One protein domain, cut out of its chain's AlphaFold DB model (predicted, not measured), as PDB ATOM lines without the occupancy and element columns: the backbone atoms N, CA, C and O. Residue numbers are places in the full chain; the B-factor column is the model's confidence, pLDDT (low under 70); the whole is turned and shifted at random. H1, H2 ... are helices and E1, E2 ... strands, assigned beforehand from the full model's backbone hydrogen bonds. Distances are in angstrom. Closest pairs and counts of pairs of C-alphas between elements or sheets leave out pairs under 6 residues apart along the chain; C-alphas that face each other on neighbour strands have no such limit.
ATOM      1  N   LYS A   4     173.247 155.892  57.833       95.44
ATOM      2  CA  LYS A   4     174.592 155.422  57.486       95.44
ATOM      3  C   LYS A   4     174.904 155.646  56.007       95.44
ATOM      4  O   LYS A   4     176.030 156.009  55.683       95.44
ATOM      5  N   GLU A   5     173.929 155.429  55.129       96.06
ATOM      6  CA  GLU A   5     174.068 155.593  53.679       96.06
ATOM      7  C   GLU A   5     172.744 156.059  53.063       96.06
ATOM      8  O   GLU A   5     171.673 155.660  53.521       96.06
ATOM      9  N   ILE A   6     172.837 156.897  52.026       96.62
ATOM     10  CA  ILE A   6     171.729 157.318  51.162       96.62
ATOM     11  C   ILE A   6     172.175 157.135  49.712       96.62
ATOM     12  O   ILE A   6     173.266 157.575  49.340       96.62
ATOM     13  N   ASN A   7     171.315 156.551  48.885       96.25
ATOM     14  CA  ASN A   7     171.443 156.576  47.429       96.25
ATOM     15  C   ASN A   7     170.058 156.734  46.778       96.25
ATOM     16  O   ASN A   7     169.094 157.045  47.466       96.25
ATOM     17  N   ASP A   8     169.966 156.554  45.460       96.44
ATOM     18  CA  ASP A   8     168.712 156.741  44.714       96.44
ATOM     19  C   ASP A   8     167.610 155.740  45.101       96.44
ATOM     20  O   ASP A   8     166.440 155.982  44.843       96.44
ATOM     21  N   TYR A   9     167.969 154.619  45.732       96.62
ATOM     22  CA  TYR A   9     167.062 153.495  45.967       96.62
ATOM     23  C   TYR A   9     166.739 153.265  47.439       96.62
ATOM     24  O   TYR A   9     165.729 152.628  47.748       96.62
ATOM     25  N   TYR A  10     167.591 153.713  48.364       98.06
ATOM     26  CA  TYR A  10     167.368 153.468  49.785       98.06
ATOM     27  C   TYR A  10     168.081 154.437  50.728       98.06
ATOM     28  O   TYR A  10     169.067 155.099  50.390       98.06
ATOM     29  N   ILE A  11     167.619 154.395  51.980       97.75
ATOM     30  CA  ILE A  11     168.339 154.832  53.174       97.75
ATOM     31  C   ILE A  11     168.701 153.597  54.003       97.75
ATOM     32  O   ILE A  11     167.828 152.808  54.370       97.75
ATOM     33  N   LEU A  12     169.985 153.449  54.327       97.62
ATOM     34  CA  LEU A  12     170.483 152.434  55.253       97.62
ATOM     35  C   LEU A  12     170.758 153.087  56.604       97.62
ATOM     36  O   LEU A  12     171.519 154.052  56.692       97.62
ATOM     37  N   PHE A  13     170.188 152.527  57.664       97.00
ATOM     38  CA  PHE A  13     170.454 152.927  59.040       97.00
ATOM     39  C   PHE A  13     171.632 152.137  59.635       97.00
ATOM     40  O   PHE A  13     171.952 151.023  59.218       97.00
ATOM     41  N   ASP A  14     172.298 152.705  60.638       96.69
ATOM     42  CA  ASP A  14     173.456 152.099  61.312       96.69
ATOM     43  C   ASP A  14     173.145 150.792  62.063       96.69
ATOM     44  O   ASP A  14     174.042 149.966  62.241       96.69
ATOM     45  N   ASN A  15     171.883 150.564  62.432       96.00
ATOM     46  CA  ASN A  15     171.388 149.305  62.992       96.00
ATOM     47  C   ASN A  15     171.050 148.241  61.928       96.00
ATOM     48  O   ASN A  15     170.575 147.165  62.280       96.00
ATOM     49  N   GLY A  16     171.274 148.532  60.642       97.06
ATOM     50  CA  GLY A  16     170.963 147.640  59.524       97.06
ATOM     51  C   GLY A  16     169.545 147.777  58.970       97.06
ATOM     52  O   GLY A  16     169.212 147.057  58.035       97.06
ATOM     53  N   GLY A  17     168.723 148.684  59.512       97.50
ATOM     54  CA  GLY A  17     167.403 148.970  58.958       97.50
ATOM     55  C   GLY A  17     167.493 149.571  57.553       97.50
ATOM     56  O   GLY A  17     168.398 150.361  57.281       97.50
ATOM     57  N   ILE A  18     166.563 149.217  56.668       98.19
ATOM     58  CA  ILE A  18     166.530 149.699  55.279       98.19
ATOM     59  C   ILE A  18     165.158 150.292  54.985       98.19
ATOM     60  O   ILE A  18     164.146 149.606  55.115       98.19
ATOM     61  N   LEU A  19     165.143 151.559  54.570       98.38
ATOM     62  CA  LEU A  19     163.981 152.245  54.012       98.38
ATOM     63  C   LEU A  19     164.163 152.363  52.498       98.38
ATOM     64  O   LEU A  19     165.187 152.861  52.041       98.38
ATOM     65  N   THR A  20     163.184 151.901  51.735       98.62
ATOM     66  CA  THR A  20     163.187 151.898  50.267       98.62
ATOM     67  C   THR A  20     161.766 152.121  49.748       98.62
ATOM     68  O   THR A  20     160.831 152.285  50.539       98.62
ATOM     69  N   TYR A  21     161.595 152.142  48.432       98.12
ATOM     70  CA  TYR A  21     160.289 152.180  47.790       98.12
ATOM     71  C   TYR A  21     160.179 151.076  46.740       98.12
ATOM     72  O   TYR A  21     161.185 150.584  46.226       98.12
ATOM     73  N   SER A  22     158.951 150.682  46.424       96.12
ATOM     74  CA  SER A  22     158.652 149.842  45.269       96.12
ATOM     75  C   SER A  22     157.617 150.524  44.385       96.12
ATOM     76  O   SER A  22     156.764 151.289  44.841       96.12
ATOM     77  N   HIS A  23     157.718 150.239  43.098       90.44
ATOM     78  CA  HIS A  23     156.759 150.649  42.097       90.44
ATOM     79  C   HIS A  23     156.790 149.607  40.979       90.44
ATOM     80  O   HIS A  23     157.866 149.214  40.522       90.44
ATOM     81  N   GLU A  24     155.620 149.112  40.580       82.56
ATOM     82  CA  GLU A  24     155.496 148.258  39.401       82.56
ATOM     83  C   GLU A  24     155.496 149.164  38.173       82.56
ATOM     84  O   GLU A  24     154.460 149.688  37.783       82.56
ATOM     85  N   GLN A  25     156.692 149.397  37.635       76.56
ATOM     86  CA  GLN A  25     156.908 150.330  36.537       76.56
ATOM     87  C   GLN A  25     156.253 149.834  35.239       76.56
ATOM     88  O   GLN A  25     156.589 148.749  34.751       76.56
ATOM     89  N   ASP A  26     155.371 150.654  34.658       75.62
ATOM     90  CA  ASP A  26     154.865 150.473  33.291       75.62
ATOM     91  C   ASP A  26     155.899 150.926  32.226       75.62
ATOM     92  O   ASP A  26     157.093 151.059  32.483       75.62
ATOM     93  N   CYS A  27     155.494 151.119  30.962       75.94
ATOM     94  CA  CYS A  27     156.440 151.355  29.860       75.94
ATOM     95  C   CYS A  27     157.195 152.689  29.911       75.94
ATOM     96  O   CYS A  27     158.281 152.797  29.341       75.94
ATOM     97  N   CYS A  28     156.547 153.726  30.445       85.44
ATOM     98  CA  CYS A  28     156.809 155.114  30.064       85.44
ATOM     99  C   CYS A  28     156.593 156.083  31.237       85.44
ATOM    100  O   CYS A  28     156.276 157.258  31.033       85.44
ATOM    101  N   GLU A  29     156.733 155.557  32.451       89.62
ATOM    102  CA  GLU A  29     156.664 156.297  33.703       89.62
ATOM    103  C   GLU A  29     157.887 156.006  34.570       89.62
ATOM    104  O   GLU A  29     158.522 154.956  34.442       89.62
ATOM    105  N   ASN A  30     158.211 156.926  35.468       92.25
ATOM    106  CA  ASN A  30     159.199 156.729  36.512       92.25
ATOM    107  C   ASN A  30     158.689 157.369  37.803       92.25
ATOM    108  O   ASN A  30     158.682 158.593  37.931       92.25
ATOM    109  N   ASN A  31     158.279 156.527  38.751       94.88
ATOM    110  CA  ASN A  31     157.840 156.956  40.071       94.88
ATOM    111  C   ASN A  31     158.890 156.586  41.111       94.88
ATOM    112  O   ASN A  31     159.285 155.420  41.215       94.88
ATOM    113  N   TYR A  32     159.345 157.568  41.885       96.44
ATOM    114  CA  TYR A  32     160.452 157.371  42.811       96.44
ATOM    115  C   TYR A  32     160.375 158.258  44.045       96.44
ATOM    116  O   TYR A  32     159.853 159.370  44.009       96.44
ATOM    117  N   ALA A  33     160.946 157.767  45.145       97.94
ATOM    118  CA  ALA A  33     161.255 158.588  46.307       97.94
ATOM    119  C   ALA A  33     162.674 159.152  46.167       97.94
ATOM    120  O   ALA A  33     163.644 158.395  46.102       97.94
ATOM    121  N   ASP A  34     162.816 160.476  46.155       97.56
ATOM    122  CA  ASP A  34     164.121 161.125  46.058       97.56
ATOM    123  C   ASP A  34     164.776 161.213  47.442       97.56
ATOM    124  O   ASP A  34     164.734 162.224  48.148       97.56
ATOM    125  N   PHE A  35     165.406 160.112  47.857       97.38
ATOM    126  CA  PHE A  35     166.121 160.053  49.131       97.38
ATOM    127  C   PHE A  35     167.315 161.011  49.194       97.38
ATOM    128  O   PHE A  35     167.722 161.414  50.287       97.38
ATOM    129  N   LYS A  36     167.903 161.392  48.053       95.69
ATOM    130  CA  LYS A  36     169.060 162.296  48.025       95.69
ATOM    131  C   LYS A  36     168.674 163.741  48.329       95.69
ATOM    132  O   LYS A  36     169.536 164.480  48.806       95.69
ATOM    133  N   ALA A  37     167.407 164.114  48.139       94.62
ATOM    134  CA  ALA A  37     166.870 165.417  48.531       94.62
ATOM    135  C   ALA A  37     166.801 165.643  50.053       94.62
ATOM    136  O   ALA A  37     166.556 166.766  50.495       94.62
ATOM    137  N   ILE A  38     167.028 164.611  50.874       92.06
ATOM    138  CA  ILE A  38     167.041 164.743  52.335       92.06
ATOM    139  C   ILE A  38     168.161 165.691  52.781       92.06
ATOM    140  O   ILE A  38     169.325 165.558  52.388       92.06
ATOM    141  N   ASP A  39     167.803 166.624  53.661       83.88
ATOM    142  CA  ASP A  39     168.696 167.677  54.130       83.88
ATOM    143  C   ASP A  39     169.839 167.150  55.037       83.88
ATOM    144  O   ASP A  39     169.753 166.088  55.663       83.88
ATOM    145  N   ASP A  40     170.947 167.891  55.125       83.94
ATOM    146  CA  ASP A  40     172.133 167.469  55.888       83.94
ATOM    147  C   ASP A  40     171.920 167.417  57.414       83.94
ATOM    148  O   ASP A  40     172.541 166.600  58.100       83.94
ATOM    149  N   ILE A  41     171.018 168.234  57.964       80.12
ATOM    150  CA  ILE A  41     170.558 168.153  59.356       80.12
ATOM    151  C   ILE A  41     169.908 166.792  59.578       80.12
ATOM    152  O   ILE A  41     170.275 166.105  60.532       80.12
ATOM    153  N   ALA A  42     169.008 166.358  58.693       80.12
ATOM    154  CA  ALA A  42     168.382 165.039  58.770       80.12
ATOM    155  C   ALA A  42     169.407 163.888  58.699       80.12
ATOM    156  O   ALA A  42     169.261 162.897  59.416       80.12
ATOM    157  N   LYS A  43     170.501 164.031  57.939       84.00
ATOM    158  CA  LYS A  43     171.606 163.046  57.908       84.00
ATOM    159  C   LYS A  43     172.370 162.952  59.232       84.00
ATOM    160  O   LYS A  43     172.832 161.877  59.600       84.00
ATOM    161  N   ALA A  44     172.472 164.053  59.977       86.94
ATOM    162  CA  ALA A  44     173.128 164.096  61.287       86.94
ATOM    163  C   ALA A  44     172.223 163.635  62.449       86.94
ATOM    164  O   ALA A  44     172.642 163.619  63.611       86.94
ATOM    165  N   CYS A  45     170.969 163.281  62.168       87.38
ATOM    166  CA  CYS A  45     169.979 162.994  63.190       87.38
ATOM    167  C   CYS A  45     170.067 161.577  63.769       87.38
ATOM    168  O   CYS A  45     170.179 160.586  63.056       87.38
ATOM    169  N   GLU A  46     169.889 161.483  65.091       93.31
ATOM    170  CA  GLU A  46     169.492 160.237  65.750       93.31
ATOM    171  C   GLU A  46     167.974 160.058  65.751       93.31
ATOM    172  O   GLU A  46     167.232 161.007  66.026       93.31
ATOM    173  N   PHE A  47     167.554 158.827  65.481       93.31
ATOM    174  CA  PHE A  47     166.182 158.337  65.505       93.31
ATOM    175  C   PHE A  47     166.047 157.179  66.500       93.31
ATOM    176  O   PHE A  47     167.003 156.434  66.736       93.31
ATOM    177  N   ASN A  48     164.854 156.972  67.047       93.06
ATOM    178  CA  ASN A  48     164.520 155.754  67.785       93.06
ATOM    179  C   ASN A  48     164.316 154.583  66.811       93.06
ATOM    180  O   ASN A  48     164.078 154.798  65.626       93.06
ATOM    181  N   GLU A  49     164.366 153.347  67.310       88.12
ATOM    182  CA  GLU A  49     164.133 152.146  66.483       88.12
ATOM    183  C   GLU A  49     162.719 152.100  65.884       88.12
ATOM    184  O   GLU A  49     162.530 151.622  64.767       88.12
ATOM    185  N   PHE A  50     161.735 152.638  66.609       92.56
ATOM    186  CA  PHE A  50     160.352 152.741  66.157       92.56
ATOM    187  C   PHE A  50     160.146 154.046  65.388       92.56
ATOM    188  O   PHE A  50     159.939 155.108  65.986       92.56
ATOM    189  N   LEU A  51     160.230 153.961  64.062       96.56
ATOM    190  CA  LEU A  51     159.919 155.070  63.168       96.56
ATOM    191  C   LEU A  51     158.410 155.228  62.981       96.56
ATOM    192  O   LEU A  51     157.664 154.254  62.898       96.56
ATOM    193  N   ILE A  52     157.988 156.480  62.881       97.44
ATOM    194  CA  ILE A  52     156.668 156.889  62.412       97.44
ATOM    195  C   ILE A  52     156.797 157.190  60.921       97.44
ATOM    196  O   ILE A  52     157.795 157.789  60.521       97.44
ATOM    197  N   PHE A  53     155.793 156.807  60.133       98.00
ATOM    198  CA  PHE A  53     155.688 157.104  58.705       98.00
ATOM    199  C   PHE A  53     154.358 157.801  58.429       98.00
ATOM    200  O   PHE A  53     153.318 157.358  58.912       98.00
ATOM    201  N   GLU A  54     154.400 158.896  57.676       97.62
ATOM    202  CA  GLU A  54     153.224 159.703  57.350       97.62
ATOM    203  C   GLU A  54     153.271 160.112  55.882       97.62
ATOM    204  O   GLU A  54     154.230 160.750  55.448       97.62
ATOM    205  N   GLU A  55     152.228 159.786  55.127       97.75
ATOM    206  CA  GLU A  55     152.044 160.317  53.778       97.75
ATOM    207  C   GLU A  55     151.916 161.850  53.806       97.75
ATOM    208  O   GLU A  55     151.328 162.443  54.720       97.75
ATOM    209  N   VAL A  56     152.461 162.494  52.777       97.44
ATOM    210  CA  VAL A  56     152.200 163.886  52.415       97.44
ATOM    211  C   VAL A  56     151.601 163.869  51.010       97.44
ATOM    212  O   VAL A  56     152.329 163.804  50.020       97.44
ATOM    213  N   ALA A  57     150.269 163.865  50.955       93.94
ATOM    214  CA  ALA A  57     149.503 163.628  49.734       93.94
ATOM    215  C   ALA A  57     149.966 164.520  48.568       93.94
ATOM    216  O   ALA A  57     150.024 165.743  48.711       93.94
ATOM    217  N   GLY A  58     150.282 163.889  47.433       95.19
ATOM    218  CA  GLY A  58     150.723 164.553  46.206       95.19
ATOM    219  C   GLY A  58     152.121 165.177  46.271       95.19
ATOM    220  O   GLY A  58     152.421 166.050  45.462       95.19
ATOM    221  N   SER A  59     152.954 164.817  47.252       96.38
ATOM    222  CA  SER A  59     154.303 165.396  47.393       96.38
ATOM    223  C   SER A  59     155.356 164.417  47.899       96.38
ATOM    224  O   SER A  59     156.532 164.571  47.580       96.38
ATOM    225  N   GLY A  60     154.991 163.442  48.732       97.81
ATOM    226  CA  GLY A  60     155.959 162.497  49.280       97.81
ATOM    227  C   GLY A  60     155.524 161.879  50.600       97.81
ATOM    228  O   GLY A  60     154.341 161.674  50.865       97.81
ATOM    229  N   PHE A  61     156.485 161.610  51.476       98.12
ATOM    230  CA  PHE A  61     156.207 161.138  52.829       98.12
ATOM    231  C   PHE A  61     157.183 161.714  53.844       98.12
ATOM    232  O   PHE A  61     158.208 162.310  53.515       98.12
ATOM    233  N   ARG A  62     156.855 161.531  55.119       97.25
ATOM    234  CA  ARG A  62     157.740 161.830  56.234       97.25
ATOM    235  C   ARG A  62     158.033 160.580  57.035       97.25
ATOM    236  O   ARG A  62     157.142 159.761  57.248       97.25
ATOM    237  N   PHE A  63     159.256 160.477  57.542       97.00
ATOM    238  CA  PHE A  63     159.632 159.452  58.509       97.00
ATOM    239  C   PHE A  63     160.400 160.048  59.689       97.00
ATOM    240  O   PHE A  63     161.054 161.082  59.559       97.00
ATOM    241  N   GLY A  64     160.348 159.402  60.850       96.00
ATOM    242  CA  GLY A  64     161.132 159.833  62.005       96.00
ATOM    243  C   GLY A  64     160.469 159.519  63.334       96.00
ATOM    244  O   GLY A  64     159.897 158.451  63.527       96.00
ATOM    245  N   ASN A  65     160.566 160.450  64.278       94.94
ATOM    246  CA  ASN A  65     159.938 160.347  65.590       94.94
ATOM    247  C   ASN A  65     159.136 161.618  65.894       94.94
ATOM    248  O   ASN A  65     159.282 162.641  65.228       94.94
ATOM    249  N   VAL A  66     158.301 161.581  66.934       90.00
ATOM    250  CA  VAL A  66     157.521 162.752  67.369       90.00
ATOM    251  C   VAL A  66     158.443 163.958  67.589       90.00
ATOM    252  O   VAL A  66     159.436 163.868  68.309       90.00
ATOM    253  N   GLY A  67     158.113 165.087  66.955       87.38
ATOM    254  CA  GLY A  67     158.905 166.322  67.008       87.38
ATOM    255  C   GLY A  67     160.132 166.342  66.089       87.38
ATOM    256  O   GLY A  67     160.842 167.345  66.056       87.38
ATOM    257  N   LYS A  68     160.382 165.262  65.340       89.62
ATOM    258  CA  LYS A  68     161.544 165.105  64.467       89.62
ATOM    259  C   LYS A  68     161.212 164.210  63.275       89.62
ATOM    260  O   LYS A  68     161.532 163.021  63.254       89.62
ATOM    261  N   MET A  69     160.556 164.814  62.297       94.62
ATOM    262  CA  MET A  69     160.149 164.161  61.059       94.62
ATOM    263  C   MET A  69     160.992 164.700  59.906       94.62
ATOM    264  O   MET A  69     161.163 165.911  59.781       94.62
ATOM    265  N   VAL A  70     161.503 163.798  59.082       95.62
ATOM    266  CA  VAL A  70     162.254 164.082  57.857       95.62
ATOM    267  C   VAL A  70     161.310 163.916  56.685       95.62
ATOM    268  O   VAL A  70     160.621 162.904  56.614       95.62
ATOM    269  N   PHE A  71     161.274 164.896  55.789       96.44
ATOM    270  CA  PHE A  71     160.499 164.820  54.556       96.44
ATOM    271  C   PHE A  71     161.335 164.213  53.428       96.44
ATOM    272  O   PHE A  71     162.508 164.551  53.276       96.44
ATOM    273  N   VAL A  72     160.711 163.328  52.656       97.75
ATOM    274  CA  VAL A  72     161.249 162.737  51.435       97.75
ATOM    275  C   VAL A  72     160.262 163.051  50.314       97.75
ATOM    276  O   VAL A  72     159.130 162.557  50.376       97.75
ATOM    277  N   PRO A  73     160.645 163.878  49.329       97.94
ATOM    278  CA  PRO A  73     159.796 164.125  48.178       97.94
ATOM    279  C   PRO A  73     159.696 162.869  47.310       97.94
ATOM    280  O   PRO A  73     160.623 162.052  47.251       97.94
ATOM    281  N   CYS A  74     158.560 162.704  46.645       97.94
ATOM    282  CA  CYS A  74     158.348 161.630  45.687       97.94
ATOM    283  C   CYS A  74     157.812 162.205  44.382       97.94
ATOM    284  O   CYS A  74     156.871 162.997  44.404       97.94
ATOM    285  N   TYR A  75     158.396 161.782  43.267       96.94
ATOM    286  CA  TYR A  75     158.132 162.337  41.947       96.94
ATOM    287  C   TYR A  75     157.656 161.262  40.978       96.94
ATOM    288  O   TYR A  75     157.995 160.087  41.117       96.94
ATOM    289  N   SER A  76     156.849 161.692  40.014       95.00
ATOM    290  CA  SER A  76     156.278 160.898  38.937       95.00
ATOM    291  C   SER A  76     156.551 161.596  37.611       95.00
ATOM    292  O   SER A  76     155.954 162.627  37.297       95.00
ATOM    293  N   GLU A  77     157.471 161.039  36.833       93.44
ATOM    294  CA  GLU A  77     157.732 161.456  35.455       93.44
ATOM    295  C   GLU A  77     156.903 160.566  34.534       93.44
ATOM    296  O   GLU A  77     157.084 159.349  34.540       93.44
ATOM    297  N   GLN A  78     155.987 161.139  33.752       90.00
ATOM    298  CA  GLN A  78     155.079 160.357  32.911       90.00
ATOM    299  C   GLN A  78     155.056 160.855  31.465       90.00
ATOM    300  O   GLN A  78     154.949 162.049  31.196       90.00
ATOM    301  N   ASN A  79     155.068 159.917  30.517       87.06
ATOM    302  CA  ASN A  79     154.717 160.160  29.117       87.06
ATOM    303  C   ASN A  79     153.413 159.424  28.770       87.06
ATOM    304  O   ASN A  79     153.409 158.409  28.070       87.06
ATOM    305  N   GLY A  80     152.306 159.912  29.329       82.31
ATOM    306  CA  GLY A  80     150.983 159.296  29.255       82.31
ATOM    307  C   GLY A  80     150.179 159.575  30.523       82.31
ATOM    308  O   GLY A  80     150.466 160.533  31.232       82.31
ATOM    309  N   TYR A  81     149.168 158.747  30.790       77.94
ATOM    310  CA  TYR A  81     148.391 158.792  32.031       77.94
ATOM    311  C   TYR A  81     148.527 157.445  32.734       77.94
ATOM    312  O   TYR A  81     147.850 156.484  32.357       77.94
ATOM    313  N   TYR A  82     149.410 157.390  33.727       86.50
ATOM    314  CA  TYR A  82     149.718 156.197  34.510       86.50
ATOM    315  C   TYR A  82     149.538 156.464  36.008       86.50
ATOM    316  O   TYR A  82     149.190 157.570  36.433       86.50
ATOM    317  N   SER A  83     149.720 155.429  36.821       90.12
ATOM    318  CA  SER A  83     149.658 155.560  38.275       90.12
ATOM    319  C   SER A  83     150.841 156.385  38.773       90.12
ATOM    320  O   SER A  83     151.959 156.114  38.391       90.12
ATOM    321  N   SER A  84     150.647 157.332  39.684       93.81
ATOM    322  CA  SER A  84     151.752 158.015  40.384       93.81
ATOM    323  C   SER A  84     152.057 157.382  41.751       93.81
ATOM    324  O   SER A  84     152.738 157.977  42.583       93.81
ATOM    325  N   MET A  85     151.521 156.188  42.029       95.25
ATOM    326  CA  MET A  85     151.610 155.556  43.348       95.25
ATOM    327  C   MET A  85     152.877 154.713  43.517       95.25
ATOM    328  O   MET A  85     153.194 153.867  42.675       95.25
ATOM    329  N   ILE A  86     153.526 154.871  44.672       96.88
ATOM    330  CA  ILE A  86     154.610 153.997  45.146       96.88
ATOM    331  C   ILE A  86     154.293 153.423  46.531       96.88
ATOM    332  O   ILE A  86     153.579 154.037  47.334       96.88
ATOM    333  N   GLU A  87     154.837 152.244  46.832       98.06
ATOM    334  CA  GLU A  87     154.848 151.699  48.192       98.06
ATOM    335  C   GLU A  87     156.128 152.122  48.903       98.06
ATOM    336  O   GLU A  87     157.226 151.936  48.382       98.06
ATOM    337  N   ILE A  88     156.006 152.615  50.134       98.50
ATOM    338  CA  ILE A  88     157.158 152.838  51.008       98.50
ATOM    339  C   ILE A  88     157.353 151.601  51.875       98.50
ATOM    340  O   ILE A  88     156.413 151.125  52.521       98.50
ATOM    341  N   ILE A  89     158.579 151.088  51.903       98.62
ATOM    342  CA  ILE A  89     158.931 149.816  52.532       98.62
ATOM    343  C   ILE A  89     160.033 150.050  53.561       98.62
ATOM    344  O   ILE A  89     161.088 150.592  53.241       98.62
ATOM    345  N   TYR A  90     159.818 149.580  54.787       98.38
ATOM    346  CA  TYR A  90     160.830 149.558  55.837       98.38
ATOM    347  C   TYR A  90     161.064 148.119  56.301       98.38
ATOM    348  O   TYR A  90     160.133 147.427  56.700       98.38
ATOM    349  N   ASN A  91     162.311 147.650  56.224       97.12
ATOM    350  CA  ASN A  91     162.707 146.278  56.578       97.12
ATOM    351  C   ASN A  91     161.885 145.176  55.882       97.12
ATOM    352  O   ASN A  91     161.645 144.113  56.452       97.12
ATOM    353  N   GLY A  92     161.475 145.421  54.636       97.06
ATOM    354  CA  GLY A  92     160.678 144.481  53.842       97.06
ATOM    355  C   GLY A  92     159.174 144.529  54.116       97.06
ATOM    356  O   GLY A  92     158.426 143.830  53.439       97.06
ATOM    357  N   GLU A  93     158.714 145.364  55.050       97.69
ATOM    358  CA  GLU A  93     157.293 145.588  55.308       97.69
ATOM    359  C   GLU A  93     156.840 146.925  54.720       97.69
ATOM    360  O   GLU A  93     157.489 147.957  54.903       97.69
ATOM    361  N   ARG A  94     155.699 146.924  54.025       98.00
ATOM    362  CA  ARG A  94     155.076 148.165  53.562       98.00
ATOM    363  C   ARG A  94     154.596 148.979  54.760       98.00
ATOM    364  O   ARG A  94     153.786 148.493  55.549       98.00
ATOM    365  N   VAL A  95     155.020 150.237  54.833       98.00
ATOM    366  CA  VAL A  95     154.649 151.168  55.910       98.00
ATOM    367  C   VAL A  95     153.616 152.207  55.484       98.00
ATOM    368  O   VAL A  95     152.798 152.607  56.307       98.00
ATOM    369  N   THR A  96     153.603 152.622  54.214       97.31
ATOM    370  CA  THR A  96     152.571 153.512  53.653       97.31
ATOM    371  C   THR A  96     152.542 153.427  52.125       97.31
ATOM    372  O   THR A  96     153.460 152.884  51.509       97.31
ATOM    373  N   TRP A  97     151.485 153.973  51.531       96.81
ATOM    374  CA  TRP A  97     151.428 154.352  50.119       96.81
ATOM    375  C   TRP A  97     151.685 155.850  49.984       96.81
ATOM    376  O   TRP A  97     151.476 156.587  50.953       96.81
ATOM    377  N   VAL A  98     152.153 156.278  48.813       97.38
ATOM    378  CA  VAL A  98     152.368 157.691  48.488       97.38
ATOM    379  C   VAL A  98     151.953 157.960  47.051       97.38
ATOM    380  O   VAL A  98     152.443 157.295  46.136       97.38
ATOM    381  N   GLU A  99     151.101 158.967  46.864       96.38
ATOM    382  CA  GLU A  99     150.884 159.598  45.563       96.38
ATOM    383  C   GLU A  99     152.017 160.594  45.275       96.38
ATOM    384  O   GLU A  99     152.206 161.566  46.012       96.38
ATOM    385  N   CYS A 100     152.787 160.332  44.221       96.38
ATOM    386  CA  CYS A 100     153.937 161.142  43.833       96.38
ATOM    387  C   CYS A 100     153.512 162.421  43.099       96.38
ATOM    388  O   CYS A 100     152.510 162.443  42.383       96.38
ATOM    389  N   GLU A 101     154.312 163.476  43.239       96.81
ATOM    390  CA  GLU A 101     154.144 164.726  42.502       96.81
ATOM    391  C   GLU A 101     154.447 164.511  41.013       96.81
ATOM    392  O   GLU A 101     155.519 164.021  40.658       96.81
ATOM    393  N   LEU A 102     153.516 164.890  40.135       94.56
ATOM    394  CA  LEU A 102     153.750 164.875  38.691       94.56
ATOM    395  C   LEU A 102     154.729 165.987  38.311       94.56
ATOM    396  O   LEU A 102     154.463 167.158  38.587       94.56
ATOM    397  N   ILE A 103     155.811 165.625  37.626       92.19
ATOM    398  CA  ILE A 103     156.798 166.574  37.102       92.19
ATOM    399  C   ILE A 103     156.902 166.458  35.576       92.19
ATOM    400  O   ILE A 103     156.789 165.370  35.008       92.19
ATOM    401  N   GLU A 104     157.061 167.599  34.900       79.69
ATOM    402  CA  GLU A 104     157.202 167.657  33.442       79.69
ATOM    403  C   GLU A 104     158.641 167.318  33.013       79.69
ATOM    404  O   GLU A 104     159.599 167.601  33.732       79.69
TER     405      GLU A 104
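This is residues 4 to 104 of the 106 residues of an uncharacterized protein of Methanobrevibacter sp (UniProt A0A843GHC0). Two strongly twisted sheets, E1 E2 E3 E8 E9 and the branched E4 E5 E6 E7 E10, stand partly face to face as an elongated sandwich, with the long strand E7 across from E3 and E8. E9 of the first sheet runs on into E10 of the second and so joins the two, while the hairpin E1 and E2 extends the first sheet on the other side and the short H1 only grazes the second sheet. The printed part has 101 residues, with ten named strands and one named helix in the order E1 E2 E3 E4 H1 E5 E6 E7 E8 E9 E10, mostly strand. The first sheet has that order, all antiparallel; the second is mixed. The whole is compact, with a radius of gyration of the C-alphas of 13.4 A and spans of 41 by 23 by 20 A.

E1, residues 4 to 6, begins at C-alpha 4 (174.592, 155.422, 57.486). E2 is residues 10 to 13, E3 18 to 22 and E4 29 to 33. H1 is residues 40 to 43. E5, residues 52 to 56, is followed by E6, 60 to 65, 16.9 A long. E7, residues 68 to 78, is the longest strand, 32.6 A from C-alpha 68 (161.544, 165.105, 64.467) to C-alpha 78. E8 is residues 85 to 90, 16.6 A, and E9 93 to 99, 18.2 A. E10, residues 101 to 103, ends at C-alpha 103 (156.798, 166.574, 37.102).

E1, E2 and E3 form a meander, each strand the antiparallel neighbour of the one before; N 12 and O 5 are 2.9 A apart, N 11 and O 19 2.9 A. E3 pairs antiparallel with E8, N 20 and O 89 at 2.9 A, and E8 with edge strand E9, N 88 and O 96 at 2.9 A. E5, E6 and E7 form another meander, with N 54 and O 62 at 2.9 A and N 63 and O 70 at 2.9 A. E7 has E4 on one side, antiparallel, N 30 and O 77 at 2.8 A, and E6 and E10 on the other side. E10 is parallel to E7, N 76 and O 101 at 2.8 A. Between the sheets, the closest C-alphas of E5 and E9 are those of Glu 55 and Val 98, 5.9 A apart, and those of E4 and E8 are Asn 31 and Ile 86, 6.7 A. E7 and E8 are near each other, with 6 pairs of C-alphas within 10 A. H1 grazes the second sheet with residues 41 to 43; it is too short for an O i to N i+4 pair, and its one O i to N i+3 pair is within range.

The C-alphas of Asn 48 and Gly 80, the two farthest apart, are 41.0 A apart. The printed part has no cut and no long link. The mean pLDDT of the printed part is 93.5, and no printed residue is under 70.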